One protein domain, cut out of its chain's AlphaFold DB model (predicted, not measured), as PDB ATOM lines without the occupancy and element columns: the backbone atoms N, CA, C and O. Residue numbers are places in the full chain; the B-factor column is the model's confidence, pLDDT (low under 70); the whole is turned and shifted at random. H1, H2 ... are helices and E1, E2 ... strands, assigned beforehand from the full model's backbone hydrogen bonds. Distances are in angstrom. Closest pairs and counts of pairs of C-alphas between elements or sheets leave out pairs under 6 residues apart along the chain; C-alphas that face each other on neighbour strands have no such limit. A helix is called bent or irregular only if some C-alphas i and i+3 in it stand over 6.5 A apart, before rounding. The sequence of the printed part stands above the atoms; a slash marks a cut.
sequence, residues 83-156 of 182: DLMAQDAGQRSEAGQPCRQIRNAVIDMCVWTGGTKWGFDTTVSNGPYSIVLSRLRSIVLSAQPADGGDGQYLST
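Overview. This is residues 83 to 156 of the 182 residues of an uncharacterized protein of Rhodanobacter sp. SCN 68-63 (UniProt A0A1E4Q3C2). One twisted sheet of four antiparallel strands makes the core, and the long excursion between E3 and E4, with the short helices H1 and H2, runs out past the end of E3 and folds back loosely over one face. After E4, the last residues turn back, and residues 154 to 155 pair beside that strand. The printed part has 74 residues, with four named strands and two named helices in the order E1 E2 E3 H1 H2 E4; the sheet's order is E1 E2 E3 E4. The class is mixed, helices and strands, though under half of the residues are in named elements. The whole is compact, with a radius of gyration of the C-alphas of 11.3 A and spans of 33 by 23 by 19 A.

Along the chain. Find C-alpha 87 at (-17.914, -48.189, -12.624); from there E1, residues 87 to 94, runs 18.6 A and bends by 66 degrees at residue 91. Next come E2, residues 97 to 103, also 18.6 A, and E3, residues 107 to 112, 15.9 A. H1, residues 114 to 118, begins at C-alpha 114 at (-9.742, -46.137, -30.305) and is 8.5 A long; it is irregular, with C-alphas 114 and 117 7.1 A apart. H2 is residues 129 to 132, 5.2 A. E4, residues 140 to 145, runs 13.9 A to C-alpha 145 at (-30.882, -46.930, -19.073).

Arrangement. Start at the edge strand E1: it forms a hairpin with E2, antiparallel at 151 degrees, where N 89 and O 101 are 2.9 A apart, within hydrogen-bond range. E2 and E3 form the next hairpin, at 152 degrees, with N 102 and O 109 2.8 A apart. E1 E2 E3 are a meander, each strand the antiparallel neighbour of the one before. On the other side of E3 look for the edge strand E4, antiparallel at 173 degrees, with N 110 and O 142 2.8 A apart. H1 only grazes the sheet, with residues 114 to 115; the closest C-alphas of E2 and H1 are those of Pro 98 and Gly 114, 6.2 A apart. H2 also only grazes it, with residues 129 to 132. H1 and H2 are apart. In H1, 0 of 1 O i to N i+4 pairs and 1 of 2 O i to N i+3 pairs are within hydrogen-bond range; H2 is too short for an O i to N i+4 pair.

Size, cuts and confidence. The two C-alphas farthest apart are those of Lys 117 and Asp 150, 35.1 A. The printed part has no cut, and no link between named elements is long. The mean pLDDT of the printed part is 77.4; look for values under 70 at residue 83 and residues 123 to 137.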
ATOM      1  N   ASP A  83     -23.082 -48.051  -6.583       69.31
ATOM      2  CA  ASP A  83     -23.836 -47.942  -7.828       69.31
ATOM      3  C   ASP A  83     -24.075 -46.490  -8.269       69.31
ATOM      4  O   ASP A  83     -24.244 -46.237  -9.458       69.31
ATOM      5  N   LEU A  84     -24.010 -45.514  -7.358       72.12
ATOM      6  CA  LEU A  84     -24.133 -44.091  -7.702       72.12
ATOM      7  C   LEU A  84     -22.945 -43.556  -8.521       72.12
ATOM      8  O   LEU A  84     -23.058 -42.519  -9.176       72.12
ATOM      9  N   MET A  85     -21.807 -44.251  -8.500       72.38
ATOM     10  CA  MET A  85     -20.614 -43.875  -9.256       72.38
ATOM     11  C   MET A  85     -20.523 -44.664 -10.560       72.38
ATOM     12  O   MET A  85     -20.849 -45.846 -10.600       72.38
ATOM     13  N   ALA A  86     -20.014 -44.031 -11.621       74.69
ATOM     14  CA  ALA A  86     -19.568 -44.743 -12.813       74.69
ATOM     15  C   ALA A  86     -18.502 -45.789 -12.460       74.69
ATOM     16  O   ALA A  86     -17.439 -45.463 -11.928       74.69
ATOM     17  N   GLN A  87     -18.793 -47.042 -12.788       77.31
ATOM     18  CA  GLN A  87     -17.914 -48.189 -12.624       77.31
ATOM     19  C   GLN A  87     -17.433 -48.665 -13.988       77.31
ATOM     20  O   GLN A  87     -18.187 -48.654 -14.963       77.31
ATOM     21  N   ASP A  88     -16.181 -49.111 -14.047       82.38
ATOM     22  CA  ASP A  88     -15.668 -49.819 -15.214       82.38
ATOM     23  C   ASP A  88     -16.290 -51.219 -15.261       82.38
ATOM     24  O   ASP A  88     -16.103 -52.023 -14.345       82.38
ATOM     25  N   ALA A  89     -17.063 -51.485 -16.311       85.38
ATOM     26  CA  ALA A  89     -17.733 -52.760 -16.544       85.38
ATOM     27  C   ALA A  89     -16.985 -53.632 -17.571       85.38
ATOM     28  O   ALA A  89     -17.469 -54.703 -17.935       85.38
ATOM     29  N   GLY A  90     -15.795 -53.209 -18.014       88.56
ATOM     30  CA  GLY A  90     -14.916 -53.972 -18.892       88.56
ATOM     31  C   GLY A  90     -14.806 -53.411 -20.310       88.56
ATOM     32  O   GLY A  90     -15.101 -52.252 -20.588       88.56
ATOM     33  N   GLN A  91     -14.321 -54.247 -21.229       92.12
ATOM     34  CA  GLN A  91     -14.145 -53.900 -22.643       92.12
ATOM     35  C   GLN A  91     -15.229 -54.562 -23.494       92.12
ATOM     36  O   GLN A  91     -15.584 -55.721 -23.277       92.12
ATOM     37  N   ARG A  92     -15.708 -53.839 -24.504       92.88
ATOM     38  CA  ARG A  92     -16.709 -54.285 -25.476       92.88
ATOM     39  C   ARG A  92     -16.331 -53.779 -26.874       92.88
ATOM     40  O   ARG A  92     -15.359 -53.045 -27.058       92.88
ATOM     41  N   SER A  93     -17.084 -54.206 -27.880       93.00
ATOM     42  CA  SER A  93     -17.051 -53.651 -29.228       93.00
ATOM     43  C   SER A  93     -18.447 -53.186 -29.636       93.00
ATOM     44  O   SER A  93     -19.423 -53.896 -29.393       93.00
ATOM     45  N   GLU A  94     -18.527 -52.014 -30.261       93.25
ATOM     46  CA  GLU A  94     -19.747 -51.444 -30.837       93.25
ATOM     47  C   GLU A  94     -19.449 -50.958 -32.252       93.25
ATOM     48  O   GLU A  94     -18.437 -50.298 -32.488       93.25
ATOM     49  N   ALA A  95     -20.295 -51.328 -33.217       91.25
ATOM     50  CA  ALA A  95     -20.085 -51.033 -34.640       91.25
ATOM     51  C   ALA A  95     -18.664 -51.368 -35.158       91.25
ATOM     52  O   ALA A  95     -18.104 -50.657 -35.994       91.25
ATOM     53  N   GLY A  96     -18.058 -52.448 -34.642       91.19
ATOM     54  CA  GLY A  96     -16.708 -52.890 -35.010       91.19
ATOM     55  C   GLY A  96     -15.570 -52.072 -34.391       91.19
ATOM     56  O   GLY A  96     -14.420 -52.241 -34.796       91.19
ATOM     57  N   GLN A  97     -15.861 -51.191 -33.435       93.38
ATOM     58  CA  GLN A  97     -14.880 -50.354 -32.751       93.38
ATOM     59  C   GLN A  97     -14.762 -50.726 -31.271       93.38
ATOM     60  O   GLN A  97     -15.777 -50.980 -30.624       93.38
ATOM     61  N   PRO A  98     -13.540 -50.732 -30.708       93.19
ATOM     62  CA  PRO A  98     -13.343 -51.061 -29.306       93.19
ATOM     63  C   PRO A  98     -13.880 -49.938 -28.416       93.19
ATOM     64  O   PRO A  98     -13.670 -48.751 -28.686       93.19
ATOM     65  N   CYS A  99     -14.551 -50.307 -27.336       91.81
ATOM     66  CA  CYS A  99     -15.046 -49.362 -26.353       91.81
ATOM     67  C   CYS A  99     -14.961 -49.916 -24.934       91.81
ATOM     68  O   CYS A  99     -14.994 -51.123 -24.700       91.81
ATOM     69  N   ARG A 100     -14.830 -48.999 -23.979       90.88
ATOM     70  CA  ARG A 100     -14.846 -49.278 -22.551       90.88
ATOM     71  C   ARG A 100     -16.277 -49.146 -22.064       90.88
ATOM     72  O   ARG A 100     -16.894 -48.100 -22.271       90.88
ATOM     73  N   GLN A 101     -16.792 -50.200 -21.454       90.69
ATOM     74  CA  GLN A 101     -18.123 -50.205 -20.881       90.69
ATOM     75  C   GLN A 101     -18.085 -49.557 -19.502       90.69
ATOM     76  O   GLN A 101     -17.229 -49.863 -18.673       90.69
ATOM     77  N   ILE A 102     -19.014 -48.642 -19.268       86.50
ATOM     78  CA  ILE A 102     -19.116 -47.885 -18.032       86.50
ATOM     79  C   ILE A 102     -20.566 -47.938 -17.580       86.50
ATOM     80  O   ILE A 102     -21.471 -47.636 -18.356       86.50
ATOM     81  N   ARG A 103     -20.782 -48.329 -16.324       85.62
ATOM     82  CA  ARG A 103     -22.119 -48.507 -15.755       85.62
ATOM     83  C   ARG A 103     -22.242 -47.795 -14.416       85.62
ATOM     84  O   ARG A 103     -21.339 -47.870 -13.591       85.62
ATOM     85  N   ASN A 104     -23.369 -47.135 -14.191       81.44
ATOM     86  CA  ASN A 104     -23.819 -46.699 -12.868       81.44
ATOM     87  C   ASN A 104     -25.298 -47.081 -12.681       81.44
ATOM     88  O   ASN A 104     -25.866 -47.793 -13.507       81.44
ATOM     89  N   ALA A 105     -25.923 -46.605 -11.608       81.25
ATOM     90  CA  ALA A 105     -27.322 -46.871 -11.279       81.25
ATOM     91  C   ALA A 105     -28.324 -46.363 -12.334       81.25
ATOM     92  O   ALA A 105     -29.465 -46.808 -12.352       81.25
ATOM     93  N   VAL A 106     -27.922 -45.425 -13.194       80.25
ATOM     94  CA  VAL A 106     -28.808 -44.738 -14.147       80.25
ATOM     95  C   VAL A 106     -28.550 -45.182 -15.583       80.25
ATOM     96  O   VAL A 106     -29.486 -45.310 -16.367       80.25
ATOM     97  N   ILE A 107     -27.291 -45.403 -15.955       82.56
ATOM     98  CA  ILE A 107     -26.884 -45.573 -17.347       82.56
ATOM     99  C   ILE A 107     -25.810 -46.647 -17.513       82.56
ATOM    100  O   ILE A 107     -24.880 -46.763 -16.714       82.56
ATOM    101  N   ASP A 108     -25.940 -47.403 -18.599       87.94
ATOM    102  CA  ASP A 108     -24.907 -48.265 -19.164       87.94
ATOM    103  C   ASP A 108     -24.476 -47.671 -20.506       87.94
ATOM    104  O   ASP A 108     -25.321 -47.396 -21.361       87.94
ATOM    105  N   MET A 109     -23.181 -47.427 -20.681       88.38
ATOM    106  CA  MET A 109     -22.635 -46.798 -21.878       88.38
ATOM    107  C   MET A 109     -21.334 -47.448 -22.331       88.38
ATOM    108  O   MET A 109     -20.548 -47.935 -21.521       88.38
ATOM    109  N   CYS A 110     -21.062 -47.385 -23.633       90.62
ATOM    110  CA  CYS A 110     -19.797 -47.799 -24.221       90.62
ATOM    111  C   CYS A 110     -19.060 -46.603 -24.820       90.62
ATOM    112  O   CYS A 110     -19.527 -45.994 -25.783       90.62
ATOM    113  N   VAL A 111     -17.890 -46.276 -24.272       89.50
ATOM    114  CA  VAL A 111     -17.072 -45.128 -24.690       89.50
ATOM    115  C   VAL A 111     -15.924 -45.602 -25.570       89.50
ATOM    116  O   VAL A 111     -15.142 -46.460 -25.165       89.50
ATOM    117  N   TRP A 112     -15.809 -45.059 -26.778       90.75
ATOM    118  CA  TRP A 112     -14.810 -45.460 -27.765       90.75
ATOM    119  C   TRP A 112     -13.379 -45.288 -27.248       90.75
ATOM    120  O   TRP A 112     -12.950 -44.186 -26.913       90.75
ATOM    121  N   THR A 113     -12.602 -46.371 -27.238       89.06
ATOM    122  CA  THR A 113     -11.209 -46.363 -26.757       89.06
ATOM    123  C   THR A 113     -10.198 -46.138 -27.878       89.06
ATOM    124  O   THR A 113      -9.075 -45.692 -27.624       89.06
ATOM    125  N   GLY A 114     -10.594 -46.369 -29.135       87.00
ATOM    126  CA  GLY A 114      -9.742 -46.137 -30.305       87.00
ATOM    127  C   GLY A 114      -9.373 -44.663 -30.511       87.00
ATOM    128  O   GLY A 114      -8.356 -44.375 -31.144       87.00
ATOM    129  N   GLY A 115     -10.162 -43.750 -29.934       82.69
ATOM    130  CA  GLY A 115     -10.019 -42.297 -30.007       82.69
ATOM    131  C   GLY A 115      -8.782 -41.718 -29.308       82.69
ATOM    132  O   GLY A 115      -8.331 -40.625 -29.649       82.69
ATOM    133  N   THR A 116      -8.210 -42.457 -28.357       80.12
ATOM    134  CA  THR A 116      -7.166 -41.970 -27.433       80.12
ATOM    135  C   THR A 116      -5.929 -41.414 -28.128       80.12
ATOM    136  O   THR A 116      -5.419 -40.361 -27.749       80.12
ATOM    137  N   LYS A 117      -5.496 -42.036 -29.227       77.19
ATOM    138  CA  LYS A 117      -4.358 -41.554 -30.031       77.19
ATOM    139  C   LYS A 117      -4.606 -40.226 -30.762       77.19
ATOM    140  O   LYS A 117      -3.663 -39.641 -31.286       77.19
ATOM    141  N   TRP A 118      -5.853 -39.759 -30.812       74.88
ATOM    142  CA  TRP A 118      -6.250 -38.461 -31.370       74.88
ATOM    143  C   TRP A 118      -6.675 -37.454 -30.292       74.88
ATOM    144  O   TRP A 118      -7.182 -36.388 -30.629       74.88
ATOM    145  N   GLY A 119      -6.457 -37.768 -29.011       71.38
ATOM    146  CA  GLY A 119      -6.774 -36.876 -27.895       71.38
ATOM    147  C   GLY A 119      -8.208 -36.980 -27.373       71.38
ATOM    148  O   GLY A 119      -8.592 -36.159 -26.544       71.38
ATOM    149  N   PHE A 120      -8.989 -37.973 -27.818       78.44
ATOM    150  CA  PHE A 120     -10.256 -38.290 -27.160       78.44
ATOM    151  C   PHE A 120      -9.982 -39.018 -25.843       78.44
ATOM    152  O   PHE A 120      -9.213 -39.979 -25.803       78.44
ATOM    153  N   ASP A 121     -10.608 -38.574 -24.764       75.56
ATOM    154  CA  ASP A 121     -10.576 -39.269 -23.493       75.56
ATOM    155  C   ASP A 121     -11.622 -40.394 -23.443       75.56
ATOM    156  O   ASP A 121     -12.535 -40.503 -24.263       75.56
ATOM    157  N   THR A 122     -11.440 -41.282 -22.472       73.56
ATOM    158  CA  THR A 122     -12.390 -42.362 -22.176       73.56
ATOM    159  C   THR A 122     -13.160 -42.075 -20.890       73.56
ATOM    160  O   THR A 122     -13.779 -42.973 -20.317       73.56
ATOM    161  N   THR A 123     -13.086 -40.836 -20.400       66.94
ATOM    162  CA  THR A 123     -13.725 -40.411 -19.164       66.94
ATOM    163  C   THR A 123     -15.147 -39.967 -19.453       66.94
ATOM    164  O   THR A 123     -15.454 -39.340 -20.466       66.94
ATOM    165  N   VAL A 124     -16.043 -40.295 -18.539       62.28
ATOM    166  CA  VAL A 124     -17.432 -39.851 -18.591       62.28
ATOM    167  C   VAL A 124     -17.769 -39.263 -17.244       62.28
ATOM    168  O   VAL A 124     -17.365 -39.775 -16.199       62.28
ATOM    169  N   SER A 125     -18.446 -38.122 -17.272       56.06
ATOM    170  CA  SER A 125     -18.912 -37.487 -16.050       56.06
ATOM    171  C   SER A 125     -20.159 -38.201 -15.543       56.06
ATOM    172  O   SER A 125     -21.029 -38.545 -16.342       56.06
ATOM    173  N   ASN A 126     -20.284 -38.334 -14.224       51.25
ATOM    174  CA  ASN A 126     -21.519 -38.762 -13.572       51.25
ATOM    175  C   ASN A 126     -22.580 -37.663 -13.753       51.25
ATOM    176  O   ASN A 126     -22.664 -36.734 -12.953       51.25
ATOM    177  N   GLY A 127     -23.345 -37.718 -14.838       49.31
ATOM    178  CA  GLY A 127     -24.437 -36.794 -15.115       49.31
ATOM    179  C   GLY A 127     -25.515 -37.457 -15.972       49.31
ATOM    180  O   GLY A 127     -25.236 -38.478 -16.603       49.31
ATOM    181  N   PRO A 128     -26.743 -36.908 -16.002       45.72
ATOM    182  CA  PRO A 128     -27.771 -37.335 -16.945       45.72
ATOM    183  C   PRO A 128     -27.230 -37.299 -18.378       45.72
ATOM    184  O   PRO A 128     -26.323 -36.527 -18.685       45.72
ATOM    185  N   TYR A 129     -27.807 -38.122 -19.253       47.91
ATOM    186  CA  TYR A 129     -27.400 -38.341 -20.648       47.91
ATOM    187  C   TYR A 129     -26.997 -37.054 -21.406       47.91
ATOM    188  O   TYR A 129     -26.019 -37.035 -22.155       47.91
ATOM    189  N   SER A 130     -27.698 -35.944 -21.149       44.44
ATOM    190  CA  SER A 130     -27.431 -34.624 -21.737       44.44
ATOM    191  C   SER A 130     -26.087 -33.992 -21.333       44.44
ATOM    192  O   SER A 130     -25.533 -33.206 -22.096       44.44
ATOM    193  N   ILE A 131     -25.542 -34.336 -20.163       39.91
ATOM    194  CA  ILE A 131     -24.241 -33.867 -19.655       39.91
ATOM    195  C   ILE A 131     -23.101 -34.791 -20.112       39.91
ATOM    196  O   ILE A 131     -21.983 -34.333 -20.324       39.91
ATOM    197  N   VAL A 132     -23.366 -36.082 -20.332       45.19
ATOM    198  CA  VAL A 132     -22.340 -37.025 -20.818       45.19
ATOM    199  C   VAL A 132     -21.885 -36.658 -22.236       45.19
ATOM    200  O   VAL A 132     -20.695 -36.710 -22.527       45.19
ATOM    201  N   LEU A 133     -22.806 -36.188 -23.085       44.44
ATOM    202  CA  LEU A 133     -22.487 -35.664 -24.420       44.44
ATOM    203  C   LEU A 133     -21.904 -34.236 -24.407       44.44
ATOM    204  O   LEU A 133     -21.419 -33.772 -25.438       44.44
ATOM    205  N   SER A 134     -21.948 -33.516 -23.276       38.84
ATOM    206  CA  SER A 134     -21.493 -32.118 -23.204       38.84
ATOM    207  C   SER A 134     -19.988 -31.971 -22.957       38.84
ATOM    208  O   SER A 134     -19.432 -30.890 -23.167       38.84
ATOM    209  N   ARG A 135     -19.286 -33.054 -22.590       49.44
ATOM    210  CA  ARG A 135     -17.817 -33.087 -22.600       49.44
ATOM    211  C   ARG A 135     -17.330 -33.570 -23.963       49.44
ATOM    212  O   ARG A 135     -17.245 -34.762 -24.219       49.44
ATOM    213  N   LEU A 136     -16.947 -32.611 -24.806       54.03
ATOM    214  CA  LEU A 136     -16.484 -32.752 -26.200       54.03
ATOM    215  C   LEU A 136     -15.294 -33.710 -26.443       54.03
ATOM    216  O   LEU A 136     -14.792 -33.785 -27.563       54.03
ATOM    217  N   ARG A 137     -14.787 -34.391 -25.412       67.12
ATOM    218  CA  ARG A 137     -13.561 -35.186 -25.476       67.12
ATOM    219  C   ARG A 137     -13.789 -36.693 -25.414       67.12
ATOM    220  O   ARG A 137     -12.856 -37.398 -25.763       67.12
ATOM    221  N   SER A 138     -14.979 -37.203 -25.098       76.00
ATOM    222  CA  SER A 138     -15.282 -38.638 -25.216       76.00
ATOM    223  C   SER A 138     -16.334 -38.915 -26.292       76.00
ATOM    224  O   SER A 138     -17.239 -38.118 -26.526       76.00
ATOM    225  N   ILE A 139     -16.195 -40.046 -26.991       82.31
ATOM    226  CA  ILE A 139     -17.155 -40.487 -28.014       82.31
ATOM    227  C   ILE A 139     -17.910 -41.700 -27.477       82.31
ATOM    228  O   ILE A 139     -17.329 -42.772 -27.310       82.31
ATOM    229  N   VAL A 140     -19.207 -41.540 -27.218       86.94
ATOM    230  CA  VAL A 140     -20.089 -42.630 -26.780       86.94
ATOM    231  C   VAL A 140     -20.614 -43.375 -28.009       86.94
ATOM    232  O   VAL A 140     -21.217 -42.768 -28.888       86.94
ATOM    233  N   LEU A 141     -20.375 -44.686 -28.081       89.81
ATOM    234  CA  LEU A 141     -20.821 -45.545 -29.185       89.81
ATOM    235  C   LEU A 141     -22.201 -46.151 -28.938       89.81
ATOM    236  O   LEU A 141     -22.976 -46.357 -29.871       89.81
ATOM    237  N   SER A 142     -22.518 -46.445 -27.688       90.75
ATOM    238  CA  SER A 142     -23.842 -46.893 -27.286       90.75
ATOM    239  C   SER A 142     -24.122 -46.428 -25.873       90.75
ATOM    240  O   SER A 142     -23.189 -46.278 -25.083       90.75
ATOM    241  N   ALA A 143     -25.390 -46.184 -25.558       87.81
ATOM    242  CA  ALA A 143     -25.829 -46.093 -24.177       87.81
ATOM    243  C   ALA A 143     -27.337 -46.284 -24.036       87.81
ATOM    244  O   ALA A 143     -28.104 -46.085 -24.980       87.81
ATOM    245  N   GLN A 144     -27.734 -46.691 -22.837       89.00
ATOM    246  CA  GLN A 144     -29.100 -47.044 -22.477       89.00
ATOM    247  C   GLN A 144     -29.314 -46.891 -20.963       89.00
ATOM    248  O   GLN A 144     -28.334 -46.909 -20.209       89.00
ATOM    249  N   PRO A 145     -30.569 -46.798 -20.492       88.44
ATOM    250  CA  PRO A 145     -30.882 -46.930 -19.073       88.44
ATOM    251  C   PRO A 145     -30.292 -48.220 -18.485       88.44
ATOM    252  O   PRO A 145     -30.332 -49.278 -19.121       88.44
ATOM    253  N   ALA A 146     -29.716 -48.136 -17.282       84.94
ATOM    254  CA  ALA A 146     -29.036 -49.270 -16.641       84.94
ATOM    255  C   ALA A 146     -29.976 -50.456 -16.359       84.94
ATOM    256  O   ALA A 146     -29.537 -51.607 -16.353       84.94
ATOM    257  N   ASP A 147     -31.262 -50.178 -16.158       85.19
ATOM    258  CA  ASP A 147     -32.337 -51.148 -15.951       85.19
ATOM    259  C   ASP A 147     -33.009 -51.612 -17.257       85.19
ATOM    260  O   ASP A 147     -33.865 -52.495 -17.227       85.19
ATOM    261  N   GLY A 148     -32.632 -51.039 -18.407       81.62
ATOM    262  CA  GLY A 148     -33.323 -51.251 -19.681       81.62
ATOM    263  C   GLY A 148     -34.745 -50.678 -19.714       81.62
ATOM    264  O   GLY A 148     -35.548 -51.103 -20.544       81.62
ATOM    265  N   GLY A 149     -35.069 -49.761 -18.798       78.88
ATOM    266  CA  GLY A 149     -36.366 -49.109 -18.687       78.88
ATOM    267  C   GLY A 149     -36.529 -47.910 -19.621       78.88
ATOM    268  O   GLY A 149     -35.901 -47.807 -20.683       78.88
ATOM    269  N   ASP A 150     -37.402 -46.990 -19.215       78.88
ATOM    270  CA  ASP A 150     -37.699 -45.774 -19.964       78.88
ATOM    271  C   ASP A 150     -36.493 -44.829 -19.989       78.88
ATOM    272  O   ASP A 150     -35.856 -44.550 -18.971       78.88
ATOM    273  N   GLY A 151     -36.191 -44.280 -21.163       74.25
ATOM    274  CA  GLY A 151     -35.124 -43.302 -21.305       74.25
ATOM    275  C   GLY A 151     -34.628 -43.163 -22.733       74.25
ATOM    276  O   GLY A 151     -35.279 -43.569 -23.695       74.25
ATOM    277  N   GLN A 152     -33.460 -42.544 -22.867       73.88
ATOM    278  CA  GLN A 152     -32.815 -42.334 -24.156       73.88
ATOM    279  C   GLN A 152     -31.876 -43.491 -24.478       73.88
ATOM    280  O   GLN A 152     -31.078 -43.909 -23.639       73.88
ATOM    281  N   TYR A 153     -31.961 -43.959 -25.718       83.38
ATOM    282  CA  TYR A 153     -31.105 -45.000 -26.265       83.38
ATOM    283  C   TYR A 153     -30.251 -44.405 -27.378       83.38
ATOM    284  O   TYR A 153     -30.759 -43.744 -28.284       83.38
ATOM    285  N   LEU A 154     -28.955 -44.681 -27.330       84.12
ATOM    286  CA  LEU A 154     -28.022 -44.407 -28.411       84.12
ATOM    287  C   LEU A 154     -27.429 -45.720 -28.877       84.12
ATOM    288  O   LEU A 154     -26.930 -46.516 -28.081       84.12
ATOM    289  N   SER A 155     -27.428 -45.906 -30.187       87.50
ATOM    290  CA  SER A 155     -26.764 -47.022 -30.832       87.50
ATOM    291  C   SER A 155     -26.029 -46.514 -32.060       87.50
ATOM    292  O   SER A 155     -26.602 -45.831 -32.911       87.50
ATOM    293  N   THR A 156     -24.747 -46.850 -32.156       88.75
ATOM    294  CA  THR A 156     -23.966 -46.608 -33.365       88.75
ATOM    295  C   THR A 156     -24.252 -47.712 -34.371       88.75
ATOM    296  O   THR A 156     -23.936 -48.874 -34.135       88.75
TER     297      THR A 156